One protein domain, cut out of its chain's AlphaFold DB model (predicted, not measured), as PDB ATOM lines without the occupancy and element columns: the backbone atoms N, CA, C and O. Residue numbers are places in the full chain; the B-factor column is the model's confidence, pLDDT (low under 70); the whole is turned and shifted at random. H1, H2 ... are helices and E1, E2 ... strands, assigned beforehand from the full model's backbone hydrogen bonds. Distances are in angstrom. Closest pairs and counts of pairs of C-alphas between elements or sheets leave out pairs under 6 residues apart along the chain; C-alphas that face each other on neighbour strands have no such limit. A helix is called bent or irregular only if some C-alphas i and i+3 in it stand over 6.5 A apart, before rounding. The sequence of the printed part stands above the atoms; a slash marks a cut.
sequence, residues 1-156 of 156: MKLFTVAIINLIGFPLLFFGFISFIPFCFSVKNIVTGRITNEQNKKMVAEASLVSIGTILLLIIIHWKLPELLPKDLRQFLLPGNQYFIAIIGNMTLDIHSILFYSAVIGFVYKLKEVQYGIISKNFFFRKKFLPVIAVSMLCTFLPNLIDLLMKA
ATOM      1  N   MET A   1     393.479  10.256  96.349       62.34
ATOM      2  CA  MET A   1     393.987  11.646  96.236       62.34
ATOM      3  C   MET A   1     394.130  12.119  94.792       62.34
ATOM      4  O   MET A   1     393.447  13.067  94.442       62.34
ATOM      5  N   LYS A   2     394.923  11.455  93.932       71.81
ATOM      6  CA  LYS A   2     395.176  11.898  92.542       71.81
ATOM      7  C   LYS A   2     393.906  12.155  91.711       71.81
ATOM      8  O   LYS A   2     393.782  13.219  91.120       71.81
ATOM      9  N   LEU A   3     392.940  11.231  91.735       72.12
ATOM     10  CA  LEU A   3     391.663  11.374  91.016       72.12
ATOM     11  C   LEU A   3     390.859  12.608  91.458       72.12
ATOM     12  O   LEU A   3     390.291  13.314  90.635       72.12
ATOM     13  N   PHE A   4     390.846  12.880  92.761       72.62
ATOM     14  CA  PHE A   4     390.135  14.021  93.332       72.62
ATOM     15  C   PHE A   4     390.785  15.348  92.921       72.62
ATOM     16  O   PHE A   4     390.092  16.269  92.498       72.62
ATOM     17  N   THR A   5     392.118  15.426  92.960       70.56
ATOM     18  CA  THR A   5     392.870  16.594  92.477       70.56
ATOM     19  C   THR A   5     392.601  16.859  90.995       70.56
ATOM     20  O   THR A   5     392.318  17.993  90.617       70.56
ATOM     21  N   VAL A   6     392.619  15.814  90.163       70.81
ATOM     22  CA  VAL A   6     392.313  15.906  88.728       70.81
ATOM     23  C   VAL A   6     390.874  16.374  88.491       70.81
ATOM     24  O   VAL A   6     390.652  17.260  87.672       70.81
ATOM     25  N   ALA A   7     389.901  15.855  89.244       77.25
ATOM     26  CA  ALA A   7     388.507  16.282  89.137       77.25
ATOM     27  C   ALA A   7     388.315  17.768  89.476       77.25
ATOM     28  O   ALA A   7     387.582  18.463  88.774       77.25
ATOM     29  N   ILE A   8     389.000  18.280  90.506       77.25
ATOM     30  CA  ILE A   8     388.955  19.707  90.859       77.25
ATOM     31  C   ILE A   8     389.560  20.563  89.745       77.25
ATOM     32  O   ILE A   8     388.950  21.550  89.330       77.25
ATOM     33  N   ILE A   9     390.736  20.182  89.237       74.19
ATOM     34  CA  ILE A   9     391.403  20.911  88.151       74.19
ATOM     35  C   ILE A   9     390.506  20.934  86.908       74.19
ATOM     36  O   ILE A   9     390.290  21.999  86.333       74.19
ATOM     37  N   ASN A  10     389.906  19.800  86.544       78.75
ATOM     38  CA  ASN A  10     389.028  19.689  85.379       78.75
ATOM     39  C   ASN A  10     387.708  20.454  85.567       78.75
ATOM     40  O   ASN A  10     387.177  21.005  84.601       78.75
ATOM     41  N   LEU A  11     387.183  20.558  86.792       82.62
ATOM     42  CA  LEU A  11     385.973  21.338  87.078       82.62
ATOM     43  C   LEU A  11     386.182  22.844  86.856       82.62
ATOM     44  O   LEU A  11     385.224  23.548  86.543       82.62
ATOM     45  N   ILE A  12     387.416  23.337  86.978       81.25
ATOM     46  CA  ILE A  12     387.753  24.754  86.783       81.25
ATOM     47  C   ILE A  12     388.304  25.000  85.373       81.25
ATOM     48  O   ILE A  12     387.819  25.874  84.652       81.25
ATOM     49  N   GLY A  13     389.301  24.218  84.961       78.75
ATOM     50  CA  GLY A  13     390.005  24.391  83.693       78.75
ATOM     51  C   GLY A  13     389.125  24.099  82.481       78.75
ATOM     52  O   GLY A  13     389.161  24.845  81.505       78.75
ATOM     53  N   PHE A  14     388.283  23.066  82.546       83.25
ATOM     54  CA  PHE A  14     387.477  22.654  81.399       83.25
ATOM     55  C   PHE A  14     386.404  23.693  81.029       83.25
ATOM     56  O   PHE A  14     386.341  24.069  79.856       83.25
ATOM     57  N   PRO A  15     385.607  24.248  81.970       87.75
ATOM     58  CA  PRO A  15     384.709  25.353  81.645       87.75
ATOM     59  C   PRO A  15     385.442  26.596  81.140       87.75
ATOM     60  O   PRO A  15     384.968  27.210  80.186       87.75
ATOM     61  N   LEU A  16     386.587  26.950  81.736       89.44
ATOM     62  CA  LEU A  16     387.385  28.098  81.299       89.44
ATOM     63  C   LEU A  16     387.799  27.945  79.835       89.44
ATOM     64  O   LEU A  16     387.549  28.847  79.039       89.44
ATOM     65  N   LEU A  17     388.374  26.800  79.463       87.50
ATOM     66  CA  LEU A  17     388.810  26.545  78.092       87.50
ATOM     67  C   LEU A  17     387.619  26.481  77.133       87.50
ATOM     68  O   LEU A  17     387.609  27.170  76.116       87.50
ATOM     69  N   PHE A  18     386.587  25.707  77.472       89.19
ATOM     70  CA  PHE A  18     385.443  25.489  76.590       89.19
ATOM     71  C   PHE A  18     384.668  26.782  76.315       89.19
ATOM     72  O   PHE A  18     384.467  27.169  75.162       89.19
ATOM     73  N   PHE A  19     384.252  27.495  77.366       91.56
ATOM     74  CA  PHE A  19     383.548  28.767  77.199       91.56
ATOM     75  C   PHE A  19     384.463  29.865  76.678       91.56
ATOM     76  O   PHE A  19     383.995  30.722  75.925       91.56
ATOM     77  N   GLY A  20     385.740  29.818  77.054       91.06
ATOM     78  CA  GLY A  20     386.774  30.716  76.579       91.06
ATOM     79  C   GLY A  20     386.904  30.703  75.070       91.06
ATOM     80  O   GLY A  20     386.651  31.715  74.421       91.06
ATOM     81  N   PHE A  21     387.207  29.544  74.489       91.19
ATOM     82  CA  PHE A  21     387.393  29.429  73.045       91.19
ATOM     83  C   PHE A  21     386.129  29.776  72.255       91.19
ATOM     84  O   PHE A  21     386.207  30.528  71.286       91.19
ATOM     85  N   ILE A  22     384.954  29.316  72.701       91.06
ATOM     86  CA  ILE A  22     383.679  29.623  72.028       91.06
ATOM     87  C   ILE A  22     383.395  31.133  72.017       91.06
ATOM     88  O   ILE A  22     382.799  31.649  71.073       91.06
ATOM     89  N   SER A  23     383.801  31.847  73.066       93.44
ATOM     90  CA  SER A  23     383.428  33.251  73.272       93.44
ATOM     91  C   SER A  23     384.513  34.241  72.842       93.44
ATOM     92  O   SER A  23     384.233  35.434  72.739       93.44
ATOM     93  N   PHE A  24     385.720  33.768  72.524       93.88
ATOM     94  CA  PHE A  24     386.820  34.613  72.064       93.88
ATOM     95  C   PHE A  24     386.519  35.289  70.719       93.88
ATOM     96  O   PHE A  24     386.694  36.497  70.572       93.88
ATOM     97  N   ILE A  25     385.992  34.542  69.744       93.19
ATOM     98  CA  ILE A  25     385.620  35.100  68.434       93.19
ATOM     99  C   ILE A  25     384.525  36.186  68.579       93.19
ATOM    100  O   ILE A  25     384.730  37.299  68.083       93.19
ATOM    101  N   PRO A  26     383.402  35.941  69.291       92.56
ATOM    102  CA  PRO A  26     382.414  36.979  69.606       92.56
ATOM    103  C   PRO A  26     382.992  38.216  70.301       92.56
ATOM    104  O   PRO A  26     382.591  39.339  69.983       92.56
ATOM    105  N   PHE A  27     383.946  38.033  71.218       94.94
ATOM    106  CA  PHE A  27     384.645  39.143  71.859       94.94
ATOM    107  C   PHE A  27     385.398  39.999  70.830       94.94
ATOM    108  O   PHE A  27     385.181  41.208  70.771       94.94
ATOM    109  N   CYS A  28     386.211  39.384  69.965       93.25
ATOM    110  CA  CYS A  28     386.962  40.096  68.926       93.25
ATOM    111  C   CYS A  28     386.042  40.890  67.986       93.25
ATOM    112  O   CYS A  28     386.324  42.048  67.663       93.25
ATOM    113  N   PHE A  29     384.908  40.308  67.585       92.69
ATOM    114  CA  PHE A  29     383.901  41.025  66.799       92.69
ATOM    115  C   PHE A  29     383.288  42.200  67.564       92.69
ATOM    116  O   PHE A  29     383.098  43.269  66.987       92.69
ATOM    117  N   SER A  30     383.018  42.033  68.857       91.38
ATOM    118  CA  SER A  30     382.465  43.095  69.699       91.38
ATOM    119  C   SER A  30     383.438  44.264  69.845       91.38
ATOM    120  O   SER A  30     383.040  45.410  69.657       91.38
ATOM    121  N   VAL A  31     384.728  43.990  70.067       91.88
ATOM    122  CA  VAL A  31     385.783  45.017  70.092       91.88
ATOM    123  C   VAL A  31     385.869  45.739  68.747       91.88
ATOM    124  O   VAL A  31     385.816  46.968  68.707       91.88
ATOM    125  N   LYS A  32     385.913  44.999  67.631       91.50
ATOM    126  CA  LYS A  32     385.920  45.588  66.281       91.50
ATOM    127  C   LYS A  32     384.717  46.505  66.056       91.50
ATOM    128  O   LYS A  32     384.862  47.592  65.496       91.50
ATOM    129  N   ASN A  33     383.531  46.087  66.483       88.25
ATOM    130  CA  ASN A  33     382.310  46.868  66.317       88.25
ATOM    131  C   ASN A  33     382.295  48.141  67.180       88.25
ATOM    132  O   ASN A  33     381.698  49.131  66.765       88.25
ATOM    133  N   ILE A  34     382.972  48.152  68.333       87.94
ATOM    134  CA  ILE A  34     383.180  49.374  69.125       87.94
ATOM    135  C   ILE A  34     384.127  50.324  68.395       87.94
ATOM    136  O   ILE A  34     383.782  51.484  68.197       87.94
ATOM    137  N   VAL A  35     385.284  49.826  67.949       86.88
ATOM    138  CA  VAL A  35     386.307  50.644  67.272       86.88
ATOM    139  C   VAL A  35     385.777  51.248  65.969       86.88
ATOM    140  O   VAL A  35     386.067  52.394  65.649       86.88
ATOM    141  N   THR A  36     384.955  50.501  65.230       89.69
ATOM    142  CA  THR A  36     384.333  50.970  63.978       89.69
ATOM    143  C   THR A  36     383.066  51.807  64.190       89.69
ATOM    144  O   THR A  36     382.418  52.171  63.213       89.69
ATOM    145  N   GLY A  37     382.677  52.092  65.441       82.19
ATOM    146  CA  GLY A  37     381.498  52.902  65.761       82.19
ATOM    147  C   GLY A  37     380.150  52.242  65.443       82.19
ATOM    148  O   GLY A  37     379.126  52.918  65.430       82.19
ATOM    149  N   ARG A  38     380.120  50.928  65.186       78.75
ATOM    150  CA  ARG A  38     378.907  50.181  64.798       78.75
ATOM    151  C   ARG A  38     378.007  49.802  65.974       78.75
ATOM    152  O   ARG A  38     376.833  49.510  65.767       78.75
ATOM    153  N   ILE A  39     378.531  49.778  67.201       69.00
ATOM    154  CA  ILE A  39     377.713  49.601  68.410       69.00
ATOM    155  C   ILE A  39     377.257  50.972  68.901       69.00
ATOM    156  O   ILE A  39     378.070  51.784  69.331       69.00
ATOM    157  N   THR A  40     375.947  51.197  68.900       63.75
ATOM    158  CA  THR A  40     375.322  52.407  69.458       63.75
ATOM    159  C   THR A  40     374.852  52.224  70.903       63.75
ATOM    160  O   THR A  40     374.653  53.207  71.607       63.75
ATOM    161  N   ASN A  41     374.726  50.980  71.380       84.31
ATOM    162  CA  ASN A  41     374.282  50.692  72.743       84.31
ATOM    163  C   ASN A  41     375.423  50.874  73.764       84.31
ATOM    164  O   ASN A  41     376.353  50.065  73.820       84.31
ATOM    165  N   GLU A  42     375.310  51.904  74.605       85.25
ATOM    166  CA  GLU A  42     376.262  52.227  75.677       85.25
ATOM    167  C   GLU A  42     376.467  51.089  76.687       85.25
ATOM    168  O   GLU A  42     377.588  50.850  77.139       85.25
ATOM    169  N   GLN A  43     375.426  50.309  76.995       88.06
ATOM    170  CA  GLN A  43     375.549  49.171  77.910       88.06
ATOM    171  C   GLN A  43     376.473  48.088  77.337       88.06
ATOM    172  O   GLN A  43     377.320  47.550  78.055       88.06
ATOM    173  N   ASN A  44     376.367  47.815  76.033       86.88
ATOM    174  CA  ASN A  44     377.235  46.853  75.353       86.88
ATOM    175  C   ASN A  44     378.676  47.369  75.263       86.88
ATOM    176  O   ASN A  44     379.610  46.596  75.475       86.88
ATOM    177  N   LYS A  45     378.870  48.672  75.011       88.88
ATOM    178  CA  LYS A  45     380.207  49.288  75.028       88.88
ATOM    179  C   LYS A  45     380.870  49.135  76.393       88.88
ATOM    180  O   LYS A  45     381.999  48.652  76.474       88.88
ATOM    181  N   LYS A  46     380.147  49.477  77.467       92.44
ATOM    182  CA  LYS A  46     380.635  49.350  78.843       92.44
ATOM    183  C   LYS A  46     381.001  47.903  79.178       92.44
ATOM    184  O   LYS A  46     382.071  47.663  79.725       92.44
ATOM    185  N   MET A  47     380.157  46.942  78.800       94.25
ATOM    186  CA  MET A  47     380.423  45.522  79.030       94.25
ATOM    187  C   MET A  47     381.734  45.063  78.374       94.25
ATOM    188  O   MET A  47     382.544  44.409  79.026       94.25
ATOM    189  N   VAL A  48     381.954  45.389  77.097       93.31
ATOM    190  CA  VAL A  48     383.164  44.970  76.364       93.31
ATOM    191  C   VAL A  48     384.410  45.668  76.914       93.31
ATOM    192  O   VAL A  48     385.463  45.036  77.020       93.31
ATOM    193  N   ALA A  49     384.300  46.940  77.308       93.19
ATOM    194  CA  ALA A  49     385.390  47.673  77.950       93.19
ATOM    195  C   ALA A  49     385.773  47.037  79.298       93.19
ATOM    196  O   ALA A  49     386.947  46.747  79.530       93.19
ATOM    197  N   GLU A  50     384.791  46.729  80.152       94.75
ATOM    198  CA  GLU A  50     385.032  46.011  81.406       94.75
ATOM    199  C   GLU A  50     385.606  44.611  81.168       94.75
ATOM    200  O   GLU A  50     386.531  44.205  81.869       94.75
ATOM    201  N   ALA A  51     385.093  43.874  80.179       94.50
ATOM    202  CA  ALA A  51     385.625  42.563  79.821       94.50
ATOM    203  C   ALA A  51     387.101  42.658  79.414       94.50
ATOM    204  O   ALA A  51     387.910  41.850  79.866       94.50
ATOM    205  N   SER A  52     387.465  43.670  78.626       93.81
ATOM    206  CA  SER A  52     388.846  43.918  78.200       93.81
ATOM    207  C   SER A  52     389.754  44.219  79.394       93.81
ATOM    208  O   SER A  52     390.776  43.558  79.566       93.81
ATOM    209  N   LEU A  53     389.354  45.150  80.266       95.25
ATOM    210  CA  LEU A  53     390.134  45.541  81.447       95.25
ATOM    211  C   LEU A  53     390.325  44.382  82.431       95.25
ATOM    212  O   LEU A  53     391.445  44.120  82.867       95.25
ATOM    213  N   VAL A  54     389.249  43.654  82.743       95.62
ATOM    214  CA  VAL A  54     389.309  42.490  83.638       95.62
ATOM    215  C   VAL A  54     390.179  41.391  83.033       95.62
ATOM    216  O   VAL A  54     390.962  40.776  83.754       95.62
ATOM    217  N   SER A  55     390.098  41.164  81.719       93.81
ATOM    218  CA  SER A  55     390.936  40.167  81.045       93.81
ATOM    219  C   SER A  55     392.415  40.534  81.113       93.81
ATOM    220  O   SER A  55     393.224  39.689  81.480       93.81
ATOM    221  N   ILE A  56     392.768  41.793  80.829       93.19
ATOM    222  CA  ILE A  56     394.150  42.288  80.927       93.19
ATOM    223  C   ILE A  56     394.667  42.127  82.358       93.19
ATOM    224  O   ILE A  56     395.730  41.545  82.556       93.19
ATOM    225  N   GLY A  57     393.901  42.575  83.358       92.31
ATOM    226  CA  GLY A  57     394.276  42.431  84.766       92.31
ATOM    227  C   GLY A  57     394.464  40.968  85.179       92.31
ATOM    228  O   GLY A  57     395.449  40.627  85.830       92.31
ATOM    229  N   THR A  58     393.567  40.083  84.739       90.69
ATOM    230  CA  THR A  58     393.648  38.641  85.020       90.69
ATOM    231  C   THR A  58     394.875  38.015  84.363       90.69
ATOM    232  O   THR A  58     395.597  37.266  85.014       90.69
ATOM    233  N   ILE A  59     395.155  38.338  83.098       89.19
ATOM    234  CA  ILE A  59     396.334  37.837  82.381       89.19
ATOM    235  C   ILE A  59     397.620  38.331  83.044       89.19
ATOM    236  O   ILE A  59     398.529  37.534  83.248       89.19
ATOM    237  N   LEU A  60     397.695  39.605  83.434       88.50
ATOM    238  CA  LEU A  60     398.856  40.146  84.146       88.50
ATOM    239  C   LEU A  60     399.091  39.419  85.472       88.50
ATOM    240  O   LEU A  60     400.218  39.019  85.750       88.50
ATOM    241  N   LEU A  61     398.036  39.184  86.259       85.62
ATOM    242  CA  LEU A  61     398.134  38.393  87.488       85.62
ATOM    243  C   LEU A  61     398.607  36.965  87.203       85.62
ATOM    244  O   LEU A  61     399.497  36.476  87.891       85.62
ATOM    245  N   LEU A  62     398.065  36.311  86.172       83.31
ATOM    246  CA  LEU A  62     398.482  34.967  85.768       83.31
ATOM    247  C   LEU A  62     399.947  34.930  85.323       83.31
ATOM    248  O   LEU A  62     400.647  33.993  85.685       83.31
ATOM    249  N   ILE A  63     400.427  35.946  84.602       80.06
ATOM    250  CA  ILE A  63     401.838  36.082  84.219       80.06
ATOM    251  C   ILE A  63     402.710  36.253  85.463       80.06
ATOM    252  O   ILE A  63     403.694  35.534  85.608       80.06
ATOM    253  N   ILE A  64     402.345  37.154  86.382       81.31
ATOM    254  CA  ILE A  64     403.093  37.385  87.629       81.31
ATOM    255  C   ILE A  64     403.162  36.098  88.450       81.31
ATOM    256  O   ILE A  64     404.241  35.719  88.897       81.31
ATOM    257  N   ILE A  65     402.033  35.402  88.613       77.75
ATOM    258  CA  ILE A  65     401.979  34.112  89.305       77.75
ATOM    259  C   ILE A  65     402.865  33.109  88.572       77.75
ATOM    260  O   ILE A  65     403.730  32.519  89.199       77.75
ATOM    261  N   HIS A  66     402.728  32.952  87.257       72.88
ATOM    262  CA  HIS A  66     403.541  32.018  86.474       72.88
ATOM    263  C   HIS A  66     405.048  32.304  86.591       72.88
ATOM    264  O   HIS A  66     405.846  31.374  86.595       72.88
ATOM    265  N   TRP A  67     405.445  33.570  86.734       70.94
ATOM    266  CA  TRP A  67     406.841  33.974  86.923       70.94
ATOM    267  C   TRP A  67     407.343  33.809  88.360       70.94
ATOM    268  O   TRP A  67     408.513  33.487  88.552       70.94
ATOM    269  N   LYS A  68     406.485  34.011  89.369       74.19
ATOM    270  CA  LYS A  68     406.852  33.956  90.797       74.19
ATOM    271  C   LYS A  68     406.677  32.586  91.444       74.19
ATOM    272  O   LYS A  68     407.450  32.218  92.322       74.19
ATOM    273  N   LEU A  69     405.720  31.790  90.979       68.19
ATOM    274  CA  LEU A  69     405.489  30.416  91.428       68.19
ATOM    275  C   LEU A  69     406.738  29.509  91.323       68.19
ATOM    276  O   LEU A  69     406.986  28.759  92.263       68.19
ATOM    277  N   PRO A  70     407.574  29.586  90.267       65.31
ATOM    278  CA  PRO A  70     408.804  28.808  90.177       65.31
ATOM    279  C   PRO A  70     409.888  29.201  91.195       65.31
ATOM    280  O   PRO A  70     410.782  28.394  91.436       65.31
ATOM    281  N   GLU A  71     409.848  30.416  91.760       66.75
ATOM    282  CA  GLU A  71     410.746  30.846  92.851       66.75
ATOM    283  C   GLU A  71     410.302  30.261  94.204       66.75
ATOM    284  O   GLU A  71     411.122  30.065  95.096       66.75
ATOM    285  N   LEU A  72     409.005  29.967  94.345       65.94
ATOM    286  CA  LEU A  72     408.378  29.457  95.569       65.94
ATOM    287  C   LEU A  72     408.250  27.925  95.589       65.94
ATOM    288  O   LEU A  72     408.000  27.344  96.644       65.94
ATOM    289  N   LEU A  73     408.394  27.268  94.434       58.84
ATOM    290  CA  LEU A  73     408.264  25.819  94.297       58.84
ATOM    291  C   LEU A  73     409.623  25.103  94.399       58.84
ATOM    292  O   LEU A  73     410.597  25.534  93.775       58.84
ATOM    293  N   PRO A  74     409.689  23.955  95.102       63.56
ATOM    294  CA  PRO A  74     410.839  23.056  95.056       63.56
ATOM    295  C   PRO A  74     411.211  22.690  93.611       63.56
ATOM    296  O   PRO A  74     410.328  22.503  92.769       63.56
ATOM    297  N   LYS A  75     412.516  22.556  93.326       56.00
ATOM    298  CA  LYS A  75     413.045  22.303  91.969       56.00
ATOM    299  C   LYS A  75     412.376  21.111  91.274       56.00
ATOM    300  O   LYS A  75     412.097  21.198  90.081       56.00
ATOM    301  N   ASP A  76     412.049  20.067  92.030       45.25
ATOM    302  CA  ASP A  76     411.407  18.859  91.510       45.25
ATOM    303  C   ASP A  76     409.968  19.136  91.048       45.25
ATOM    304  O   ASP A  76     409.579  18.751  89.953       45.25
ATOM    305  N   LEU A  77     409.186  19.905  91.817       48.56
ATOM    306  CA  LEU A  77     407.819  20.302  91.446       48.56
ATOM    307  C   LEU A  77     407.790  21.286  90.269       48.56
ATOM    308  O   LEU A  77     406.847  21.279  89.477       48.56
ATOM    309  N   ARG A  78     408.830  22.114  90.134       55.34
ATOM    310  CA  ARG A  78     408.962  23.093  89.049       55.34
ATOM    311  C   ARG A  78     409.034  22.425  87.674       55.34
ATOM    312  O   ARG A  78     408.360  22.886  86.759       55.34
ATOM    313  N   GLN A  79     409.801  21.341  87.537       46.78
ATOM    314  CA  GLN A  79     409.918  20.604  86.271       46.78
ATOM    315  C   GLN A  79     408.608  19.925  85.848       46.78
ATOM    316  O   GLN A  79     408.338  19.832  84.655       46.78
ATOM    317  N   PHE A  80     407.780  19.491  86.803       46.88
ATOM    318  CA  PHE A  80     406.505  18.831  86.504       46.88
ATOM    319  C   PHE A  80     405.351  19.797  86.216       46.88
ATOM    320  O   PHE A  80     404.445  19.441  85.470       46.88
ATOM    321  N   LEU A  81     405.343  20.987  86.825       51.50
ATOM    322  CA  LEU A  81     404.215  21.926  86.734       51.50
ATOM    323  C   LEU A  81     404.401  23.019  85.673       51.50
ATOM    324  O   LEU A  81     403.421  23.641  85.264       51.50
ATOM    325  N   LEU A  82     405.640  23.283  85.249       59.97
ATOM    326  CA  LEU A  82     405.996  24.393  84.361       59.97
ATOM    327  C   LEU A  82     407.024  23.914  83.313       59.97
ATOM    328  O   LEU A  82     408.196  24.286  83.406       59.97
ATOM    329  N   PRO A  83     406.624  23.094  82.317       52.09
ATOM    330  CA  PRO A  83     407.557  22.428  81.397       52.09
ATOM    331  C   PRO A  83     408.297  23.406  80.468       52.09
ATOM    332  O   PRO A  83     409.288  23.050  79.837       52.09
ATOM    333  N   GLY A  84     407.854  24.663  80.401       54.81
ATOM    334  CA  GLY A  84     408.539  25.758  79.725       54.81
ATOM    335  C   GLY A  84     407.737  27.057  79.804       54.81
ATOM    336  O   GLY A  84     406.520  27.032  79.964       54.81
ATOM    337  N   ASN A  85     408.404  28.203  79.632       58.12
ATOM    338  CA  ASN A  85     407.811  29.551  79.745       58.12
ATOM    339  C   ASN A  85     406.649  29.852  78.765       58.12
ATOM    340  O   ASN A  85     406.055  30.928  78.830       58.12
ATOM    341  N   GLN A  86     406.357  28.960  77.812       58.44
ATOM    342  CA  GLN A  86     405.416  29.194  76.707       58.44
ATOM    343  C   GLN A  86     404.160  28.315  76.749       58.44
ATOM    344  O   GLN A  86     403.317  28.445  75.858       58.44
ATOM    345  N   TYR A  87     404.030  27.439  77.748       57.69
ATOM    346  CA  TYR A  87     402.922  26.490  77.844       57.69
ATOM    347  C   TYR A  87     402.293  26.494  79.238       57.69
ATOM    348  O   TYR A  87     402.972  26.626  80.256       57.69
ATOM    349  N   PHE A  88     400.976  26.316  79.270       65.38
ATOM    350  CA  PHE A  88     400.200  25.978  80.454       65.38
ATOM    351  C   PHE A  88     399.771  24.517  80.362       65.38
ATOM    352  O   PHE A  88     399.306  24.077  79.312       65.38
ATOM    353  N   ILE A  89     399.865  23.785  81.470       62.34
ATOM    354  CA  ILE A  89     399.353  22.418  81.540       62.34
ATOM    355  C   ILE A  89     397.846  22.482  81.788       62.34
ATOM    356  O   ILE A  89     397.396  22.920  82.849       62.34
ATOM    357  N   ALA A  90     397.059  22.019  80.823       62.44
ATOM    358  CA  ALA A  90     395.657  21.704  81.029       62.44
ATOM    359  C   ALA A  90     395.506  20.209  81.264       62.44
ATOM    360  O   ALA A  90     396.017  19.393  80.503       62.44
ATOM    361  N   ILE A  91     394.770  19.837  82.301       60.06
ATOM    362  CA  ILE A  91     394.376  18.447  82.498       60.06
ATOM    363  C   ILE A  91     392.988  18.287  81.874       60.06
ATOM    364  O   ILE A  91     392.107  19.120  82.086       60.06
ATOM    365  N   ILE A  92     392.815  17.268  81.033       60.84
ATOM    366  CA  ILE A  92     391.515  16.851  80.504       60.84
ATOM    367  C   ILE A  92     391.398  15.351  80.724       60.84
ATOM    368  O   ILE A  92     392.099  14.546  80.110       60.84
ATOM    369  N   GLY A  93     390.509  14.962  81.633       61.53
ATOM    370  CA  GLY A  93     390.438  13.579  82.075       61.53
ATOM    371  C   GLY A  93     391.731  13.157  82.767       61.53
ATOM    372  O   GLY A  93     392.166  13.833  83.693       61.53
ATOM    373  N   ASN A  94     392.354  12.076  82.295       61.94
ATOM    374  CA  ASN A  94     393.672  11.621  82.758       61.94
ATOM    375  C   ASN A  94     394.838  12.127  81.879       61.94
ATOM    376  O   ASN A  94     395.988  11.787  82.156       61.94
ATOM    377  N   MET A  95     394.566  12.911  80.827       58.44
ATOM    378  CA  MET A  95     395.594  13.451  79.935       58.44
ATOM    379  C   MET A  95     396.039  14.844  80.381       58.44
ATOM    380  O   MET A  95     395.215  15.705  80.688       58.44
ATOM    381  N   THR A  96     397.348  15.069  80.372       65.25
ATOM    382  CA  THR A  96     397.971  16.393  80.461       65.25
ATOM    383  C   THR A  96     398.222  16.907  79.048       65.25
ATOM    384  O   THR A  96     398.906  16.253  78.265       65.25
ATOM    385  N   LEU A  97     397.649  18.058  78.721       64.94
ATOM    386  CA  LEU A  97     397.821  18.758  77.457       64.94
ATOM    387  C   LEU A  97     398.626  20.030  77.696       64.94
ATOM    388  O   LEU A  97     398.244  20.860  78.522       64.94
ATOM    389  N   ASP A  98     399.688  20.209  76.922       68.38
ATOM    390  CA  ASP A  98     400.423  21.467  76.890       68.38
ATOM    391  C   ASP A  98     399.692  22.449  75.974       68.38
ATOM    392  O   ASP A  98     399.632  22.289  74.754       68.38
ATOM    393  N   ILE A  99     399.101  23.481  76.569       69.19
ATOM    394  CA  ILE A  99     398.416  24.547  75.845       69.19
ATOM    395  C   ILE A  99     399.361  25.733  75.736       69.19
ATOM    396  O   ILE A  99     399.776  26.297  76.745       69.19
ATOM    397  N   HIS A 100     399.650  26.167  74.511       74.62
ATOM    398  CA  HIS A 100     400.408  27.395  74.286       74.62
ATOM    399  C   HIS A 100     399.793  28.583  75.034       74.62
ATOM    400  O   HIS A 100     398.584  28.821  74.955       74.62
ATOM    401  N   SER A 101     400.628  29.396  75.683       73.12
ATOM    402  CA  SER A 101     400.193  30.550  76.481       73.12
ATOM    403  C   SER A 101     399.289  31.514  75.711       73.12
ATOM    404  O   SER A 101     398.324  32.023  76.273       73.12
ATOM    405  N   ILE A 102     399.521  31.702  74.407       77.88
ATOM    406  CA  ILE A 102     398.650  32.514  73.537       77.88
ATOM    407  C   ILE A 102     397.211  31.977  73.509       77.88
ATOM    408  O   ILE A 102     396.254  32.747  73.624       77.88
ATOM    409  N   LEU A 103     397.045  30.659  73.376       82.00
ATOM    410  CA  LEU A 103     395.729  30.019  73.335       82.00
ATOM    411  C   LEU A 103     395.053  30.078  74.704       82.00
ATOM    412  O   LEU A 103     393.860  30.366  74.786       82.00
ATOM    413  N   PHE A 104     395.821  29.884  75.776       84.25
ATOM    414  CA  PHE A 104     395.309  30.001  77.137       84.25
ATOM    415  C   PHE A 104     394.811  31.421  77.444       84.25
ATOM    416  O   PHE A 104     393.682  31.591  77.897       84.25
ATOM    417  N   TYR A 105     395.588  32.459  77.120       87.62
ATOM    418  CA  TYR A 105     395.164  33.848  77.324       87.62
ATOM    419  C   TYR A 105     393.944  34.220  76.476       87.62
ATOM    420  O   TYR A 105     393.045  34.906  76.962       87.62
ATOM    421  N   SER A 106     393.858  33.707  75.247       90.31
ATOM    422  CA  SER A 106     392.674  33.880  74.397       90.31
ATOM    423  C   SER A 106     391.428  33.245  75.028       90.31
ATOM    424  O   SER A 106     390.358  33.857  75.044       90.31
ATOM    425  N   ALA A 107     391.565  32.053  75.619       90.75
ATOM    426  CA  ALA A 107     390.486  31.410  76.360       90.75
ATOM    427  C   ALA A 107     390.082  32.219  77.605       90.75
ATOM    428  O   ALA A 107     388.891  32.417  77.835       90.75
ATOM    429  N   VAL A 108     391.040  32.763  78.363       91.69
ATOM    430  CA  VAL A 108     390.750  33.646  79.510       91.69
ATOM    431  C   VAL A 108     389.929  34.860  79.068       91.69
ATOM    432  O   VAL A 108     388.894  35.140  79.671       91.69
ATOM    433  N   ILE A 109     390.332  35.536  77.987       95.00
ATOM    434  CA  ILE A 109     389.611  36.699  77.444       95.00
ATOM    435  C   ILE A 109     388.173  36.327  77.075       95.00
ATOM    436  O   ILE A 109     387.219  36.980  77.506       95.00
ATOM    437  N   GLY A 110     387.999  35.254  76.299       95.00
ATOM    438  CA  GLY A 110     386.670  34.797  75.905       95.00
ATOM    439  C   GLY A 110     385.810  34.400  77.108       95.00
ATOM    440  O   GLY A 110     384.616  34.697  77.144       95.00
ATOM    441  N   PHE A 111     386.407  33.789  78.132       94.81
ATOM    442  CA  PHE A 111     385.688  33.350  79.321       94.81
ATOM    443  C   PHE A 111     385.197  34.542  80.141       94.81
ATOM    444  O   PHE A 111     384.021  34.605  80.498       94.81
ATOM    445  N   VAL A 112     386.068  35.529  80.370       95.94
ATOM    446  CA  VAL A 112     385.707  36.788  81.035       95.94
ATOM    447  C   VAL A 112     384.596  37.498  80.266       95.94
ATOM    448  O   VAL A 112     383.606  37.912  80.872       95.94
ATOM    449  N   TYR A 113     384.704  37.583  78.937       95.62
ATOM    450  CA  TYR A 113     383.643  38.135  78.098       95.62
ATOM    451  C   TYR A 113     382.317  37.391  78.305       95.62
ATOM    452  O   TYR A 113     381.281  38.022  78.522       95.62
ATOM    453  N   LYS A 114     382.342  36.053  78.356       94.62
ATOM    454  CA  LYS A 114     381.140  35.245  78.585       94.62
ATOM    455  C   LYS A 114     380.488  35.501  79.940       94.62
ATOM    456  O   LYS A 114     379.264  35.584  80.030       94.62
ATOM    457  N   LEU A 115     381.295  35.646  80.989       93.31
ATOM    458  CA  LEU A 115     380.807  36.003  82.321       93.31
ATOM    459  C   LEU A 115     380.175  37.395  82.328       93.31
ATOM    460  O   LEU A 115     379.131  37.588  82.952       93.31
ATOM    461  N   LYS A 116     380.757  38.350  81.596       93.88
ATOM    462  CA  LYS A 116     380.202  39.698  81.453       93.88
ATOM    463  C   LYS A 116     378.876  39.702  80.689       93.88
ATOM    464  O   LYS A 116     377.952  40.363  81.153       93.88
ATOM    465  N   GLU A 117     378.710  38.894  79.641       92.62
ATOM    466  CA  GLU A 117     377.407  38.725  78.967       92.62
ATOM    467  C   GLU A 117     376.309  38.255  79.939       92.62
ATOM    468  O   GLU A 117     375.167  38.715  79.876       92.62
ATOM    469  N   VAL A 118     376.653  37.361  80.869       92.06
ATOM    470  CA  VAL A 118     375.732  36.873  81.907       92.06
ATOM    471  C   VAL A 118     375.491  37.934  82.992       92.06
ATOM    472  O   VAL A 118     374.363  38.089  83.460       92.06
ATOM    473  N   GLN A 119     376.524  38.684  83.392       92.31
ATOM    474  CA  GLN A 119     376.423  39.754  84.394       92.31
ATOM    475  C   GLN A 119     375.537  40.908  83.909       92.31
ATOM    476  O   GLN A 119     374.722  41.413  84.677       92.31
ATOM    477  N   TYR A 120     375.677  41.293  82.642       91.06
ATOM    478  CA  TYR A 120     374.928  42.383  82.017       91.06
ATOM    479  C   TYR A 120     373.544  41.966  81.505       91.06
ATOM    480  O   TYR A 120     372.818  42.807  80.980       91.06
ATOM    481  N   GLY A 121     373.167  40.693  81.653       87.50
ATOM    482  CA  GLY A 121     371.844  40.195  81.279       87.50
ATOM    483  C   GLY A 121     371.635  39.973  79.779       87.50
ATOM    484  O   GLY A 121     370.508  39.702  79.375       87.50
ATOM    485  N   ILE A 122     372.695  40.016  78.960       86.81
ATOM    486  CA  ILE A 122     372.635  39.634  77.535       86.81
ATOM    487  C   ILE A 122     372.231  38.161  77.406       86.81
ATOM    488  O   ILE A 122     371.505  37.770  76.493       86.81
ATOM    489  N   ILE A 123     372.677  37.334  78.356       86.25
ATOM    490  CA  ILE A 123     372.269  35.938  78.488       86.25
ATOM    491  C   ILE A 123     371.614  35.750  79.853       86.25
ATOM    492  O   ILE A 123     372.198  36.071  80.887       86.25
ATOM    493  N   SER A 124     370.420  35.154  79.870       89.25
ATOM    494  CA  SER A 124     369.754  34.778  81.119       89.25
ATOM    495  C   SER A 124     370.625  33.825  81.947       89.25
ATOM    496  O   SER A 124     371.048  32.773  81.457       89.25
ATOM    497  N   LYS A 125     370.841  34.161  83.227       87.44
ATOM    498  CA  LYS A 125     371.606  33.342  84.186       87.44
ATOM    499  C   LYS A 125     371.079  31.911  84.258       87.44
ATOM    500  O   LYS A 125     371.848  30.962  84.133       87.44
ATOM    501  N   ASN A 126     369.762  31.749  84.386       86.88
ATOM    502  CA  ASN A 126     369.132  30.431  84.503       86.88
ATOM    503  C   ASN A 126     369.360  29.581  83.250       86.88
ATOM    504  O   ASN A 126     369.656  28.389  83.348       86.88
ATOM    505  N   PHE A 127     369.264  30.206  82.073       88.06
ATOM    506  CA  PHE A 127     369.550  29.544  80.808       88.06
ATOM    507  C   PHE A 127     371.029  29.157  80.702       88.06
ATOM    508  O   PHE A 127     371.338  28.015  80.369       88.06
ATOM    509  N   PHE A 128     371.943  30.071  81.044       87.75
ATOM    510  CA  PHE A 128     373.379  29.805  81.043       87.75
ATOM    511  C   PHE A 128     373.735  28.617  81.943       87.75
ATOM    512  O   PHE A 128     374.358  27.667  81.471       87.75
ATOM    513  N   PHE A 129     373.282  28.613  83.199       86.69
ATOM    514  CA  PHE A 129     373.606  27.535  84.129       86.69
ATOM    515  C   PHE A 129     373.041  26.190  83.672       86.69
ATOM    516  O   PHE A 129     373.794  25.231  83.530       86.69
ATOM    517  N   ARG A 130     371.734  26.117  83.389       84.94
ATOM    518  CA  ARG A 130     371.069  24.840  83.086       84.94
ATOM    519  C   ARG A 130     371.434  24.266  81.724       84.94
ATOM    520  O   ARG A 130     371.551  23.054  81.598       84.94
ATOM    521  N   LYS A 131     371.555  25.109  80.696       87.50
ATOM    522  CA  LYS A 131     371.687  24.649  79.304       87.50
ATOM    523  C   LYS A 131     373.108  24.723  78.765       87.50
ATOM    524  O   LYS A 131     373.374  24.098  77.747       87.50
ATOM    525  N   LYS A 132     374.008  25.470  79.412       86.12
ATOM    526  CA  LYS A 132     375.401  25.596  78.967       86.12
ATOM    527  C   LYS A 132     376.379  25.074  80.014       86.12
ATOM    528  O   LYS A 132     377.128  24.153  79.723       86.12
ATOM    529  N   PHE A 133     376.353  25.617  81.228       87.50
ATOM    530  CA  PHE A 133     377.358  25.327  82.257       87.50
ATOM    531  C   PHE A 133     377.285  23.892  82.799       87.50
ATOM    532  O   PHE A 133     378.290  23.189  82.801       87.50
ATOM    533  N   LEU A 134     376.093  23.432  83.198       88.06
ATOM    534  CA  LEU A 134     375.866  22.075  83.714       88.06
ATOM    535  C   LEU A 134     376.307  20.973  82.733       88.06
ATOM    536  O   LEU A 134     377.045  20.087  83.159       88.06
ATOM    537  N   PRO A 135     375.938  21.024  81.436       88.88
ATOM    538  CA  PRO A 135     376.441  20.070  80.449       88.88
ATOM    539  C   PRO A 135     377.967  20.040  80.348       88.88
ATOM    540  O   PRO A 135     378.552  18.966  80.279       88.88
ATOM    541  N   VAL A 136     378.626  21.202  80.387       88.50
ATOM    542  CA  VAL A 136     380.094  21.283  80.315       88.50
ATOM    543  C   VAL A 136     380.746  20.666  81.553       88.50
ATOM    544  O   VAL A 136     381.732  19.943  81.420       88.50
ATOM    545  N   ILE A 137     380.175  20.872  82.744       88.00
ATOM    546  CA  ILE A 137     380.630  20.179  83.960       88.00
ATOM    547  C   ILE A 137     380.416  18.672  83.835       88.00
ATOM    548  O   ILE A 137     381.318  17.908  84.164       88.00
ATOM    549  N   ALA A 138     379.249  18.233  83.361       87.38
ATOM    550  CA  ALA A 138     378.951  16.813  83.210       87.38
ATOM    551  C   ALA A 138     379.949  16.133  82.261       87.38
ATOM    552  O   ALA A 138     380.502  15.093  82.605       87.38
ATOM    553  N   VAL A 139     380.249  16.756  81.117       86.38
ATOM    554  CA  VAL A 139     381.270  16.271  80.178       86.38
ATOM    555  C   VAL A 139     382.656  16.262  80.826       86.38
ATOM    556  O   VAL A 139     383.348  15.254  80.741       86.38
ATOM    557  N   SER A 140     383.043  17.327  81.535       85.50
ATOM    558  CA  SER A 140     384.321  17.388  82.265       85.50
ATOM    559  C   SER A 140     384.470  16.238  83.274       85.50
ATOM    560  O   SER A 140     385.504  15.563  83.335       85.50
ATOM    561  N   MET A 141     383.404  15.947  84.023       85.44
ATOM    562  CA  MET A 141     383.374  14.836  84.974       85.44
ATOM    563  C   MET A 141     383.406  13.482  84.269       85.44
ATOM    564  O   MET A 141     384.164  12.610  84.687       85.44
ATOM    565  N   LEU A 142     382.673  13.309  83.167       85.44
ATOM    566  CA  LEU A 142     382.740  12.092  82.356       85.44
ATOM    567  C   LEU A 142     384.162  11.848  81.843       85.44
ATOM    568  O   LEU A 142     384.687  10.757  82.035       85.44
ATOM    569  N   CYS A 143     384.831  12.864  81.293       80.25
ATOM    570  CA  CYS A 143     386.225  12.751  80.863       80.25
ATOM    571  C   CYS A 143     387.163  12.351  82.014       80.25
ATOM    572  O   CYS A 143     388.154  11.664  81.783       80.25
ATOM    573  N   THR A 144     386.850  12.754  83.248       80.00
ATOM    574  CA  THR A 144     387.647  12.443  84.443       80.00
ATOM    575  C   THR A 144     387.411  11.033  84.979       80.00
ATOM    576  O   THR A 144     388.362  10.327  85.308       80.00
ATOM    577  N   PHE A 145     386.157  10.601  85.087       82.00
ATOM    578  CA  PHE A 145     385.815   9.343  85.750       82.00
ATOM    579  C   PHE A 145     385.736   8.151  84.794       82.00
ATOM    580  O   PHE A 145     386.073   7.043  85.202       82.00
ATOM    581  N   LEU A 146     385.353   8.357  83.530       82.19
ATOM    582  CA  LEU A 146     385.139   7.272  82.567       82.19
ATOM    583  C   LEU A 146     386.393   6.409  82.319       82.19
ATOM    584  O   LEU A 146     386.259   5.188  82.365       82.19
ATOM    585  N   PRO A 147     387.611   6.964  82.142       78.75
ATOM    586  CA  PRO A 147     388.809   6.137  81.956       78.75
ATOM    587  C   PRO A 147     389.115   5.257  83.174       78.75
ATOM    588  O   PRO A 147     389.523   4.111  83.027       78.75
ATOM    589  N   ASN A 148     388.882   5.782  84.381       78.12
ATOM    590  CA  ASN A 148     389.116   5.046  85.623       78.12
ATOM    591  C   ASN A 148     388.057   3.955  85.848       78.12
ATOM    592  O   ASN A 148     388.371   2.902  86.391       78.12
ATOM    593  N   LEU A 149     386.817   4.189  85.405       79.50
ATOM    594  CA  LEU A 149     385.756   3.182  85.420       79.50
ATOM    595  C   LEU A 149     386.067   2.028  84.453       79.50
ATOM    596  O   LEU A 149     385.901   0.869  84.818       79.50
ATOM    597  N   ILE A 150     386.543   2.339  83.241       82.00
ATOM    598  CA  ILE A 150     386.941   1.333  82.243       82.00
ATOM    599  C   ILE A 150     388.108   0.492  82.770       82.00
ATOM    600  O   ILE A 150     388.045  -0.729  82.707       82.00
ATOM    601  N   ASP A 151     389.138   1.121  83.341       79.62
ATOM    602  CA  ASP A 151     390.289   0.403  83.908       79.62
ATOM    603  C   ASP A 151     389.881  -0.519  85.073       79.62
ATOM    604  O   ASP A 151     390.397  -1.628  85.198       79.62
ATOM    605  N   LEU A 152     388.908  -0.106  85.896       81.06
ATOM    606  CA  LEU A 152     388.340  -0.953  86.948       81.06
ATOM    607  C   LEU A 152     387.592  -2.163  86.366       81.06
ATOM    608  O   LEU A 152     387.764  -3.273  86.856       81.06
ATOM    609  N   LEU A 153     386.783  -1.952  85.321       81.69
ATOM    610  CA  LEU A 153     386.014  -3.010  84.655       81.69
ATOM    611  C   LEU A 153     386.895  -3.990  83.872       81.69
ATOM    612  O   LEU A 153     386.526  -5.147  83.748       81.69
ATOM    613  N   MET A 154     388.038  -3.547  83.342       78.25
ATOM    614  CA  MET A 154     388.985  -4.412  82.622       78.25
ATOM    615  C   MET A 154     389.898  -5.222  83.555       78.25
ATOM    616  O   MET A 154     390.540  -6.168  83.103       78.25
ATOM    617  N   LYS A 155     389.996  -4.835  84.833       73.44
ATOM    618  CA  LYS A 155     390.771  -5.540  85.868       73.44
ATOM    619  C   LYS A 155     389.935  -6.512  86.709       73.44
ATOM    620  O   LYS A 155     390.528  -7.269  87.476       73.44
ATOM    621  N   ALA A 156     388.608  -6.447  86.608       53.69
ATOM    622  CA  ALA A 156     387.654  -7.350  87.255       53.69
ATOM    623  C   ALA A 156     387.307  -8.524  86.330       53.69
ATOM    624  O   ALA A 156     387.083  -9.628  86.871       53.69
TER     625      ALA A 156
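Overview. This is residues 1 to 156 of the 156 residues of an uncharacterized protein of Enterococcus sp. T0101B.F-10 (UniProt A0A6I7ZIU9). Two long helices, the bent H1 and the straight H2, make a V: they meet where H1b comes to residues 45 to 48 of H2, and H4 crosses between them. The hairpin E1 E2 and the short H3 lie in the wide mouth of the V, while H5a packs on the other side of H1a and residues 149 to 156 stick out at its far end. The printed part has 156 residues with five named helices and two named strands, in the order H1 H2 H3 E1 E2 H4 H5; the sheet E1 - E2 is antiparallel and the class is mostly helix. The whole is flat, spanning 62 by 39 by 19 A, and only just loose, close to compact, with a radius of gyration of the C-alphas of 18.3 A.

Arrangement. Start at H1, residues 2 to 35, the hub, touching 3 helices; by its hydrogen bonds it was assigned as one helix, but it is bent, C-alphas 22 and 25 being 6.8 A apart, into H1a, residues 2 to 22, and H1b, residues 25 to 35, at a steep tilt of 42 degrees. H1b touches H2, residues 42 to 72, opposite ways at a steep tilt of 58 degrees, closest at the C-alphas of Ile 34 and Lys 45, 6.6 A. H1a and H2 are apart. H3, residues 75 to 81, is close to but not clearly touching H2, closest at the C-alphas of Pro 70 and Arg 78, 5.8 A. In the hairpin of E1, residues 87 to 92, and E2, residues 95 to 100, look for N 88 and O 99, 2.8 A, within hydrogen-bond range. The closest C-alphas of H1a and E1 are those of Asn 10 and Ile 92, 6.2 A. H4, residues 101 to 119, touches residues 16 to 22 of H1a, about perpendicular at 76 degrees, closest at the C-alphas of Gly 20 and Ala 107, 3.8 A. H4 also touches H2, opposite ways at a steep tilt of 42 degrees, closest at the C-alphas of Ala 51 and Tyr 113, 5.1 A. H5, residues 125 to 155, was assigned as one helix by its hydrogen bonds but is bent, C-alphas 144 and 147 being 6.9 A apart; its arm H5a, residues 125 to 144, is irregular, C-alphas 131 and 134 being 6.6 A apart, and touches H1a, opposite ways at a steep tilt of 48 degrees, closest at the C-alphas of Asn 10 and Ser 140, 6.1 A. H5b, residues 147 to 155, touches no helix. Every O i to N i+4 pair is within hydrogen-bond range in H1b, H4 and H5b; the counts are 16 of 17 in H1a, 25 of 27 in H2, 2 of 3 in H3 and 14 of 16 in H5a.

Along the chain. Find C-alpha 2 at (395.176, 11.898, 92.542), where H1a begins its 29.4 A; H1b spans 15.6 A. H2 runs 44.1 A from C-alpha 42 at (376.262, 52.227, 75.677), and H4 26.7 A. H5a spans 26.3 A, and H5b ends at C-alpha 155 at (390.771, -5.540, 85.868).

Size, cuts and confidence. The two C-alphas farthest apart, of Gly 37 and Ala 156, are 64.3 A apart. The printed part has no cut, and no link is long. Look for pLDDT under 70 at residues 1, 39 to 40, 69 to 99 and 156.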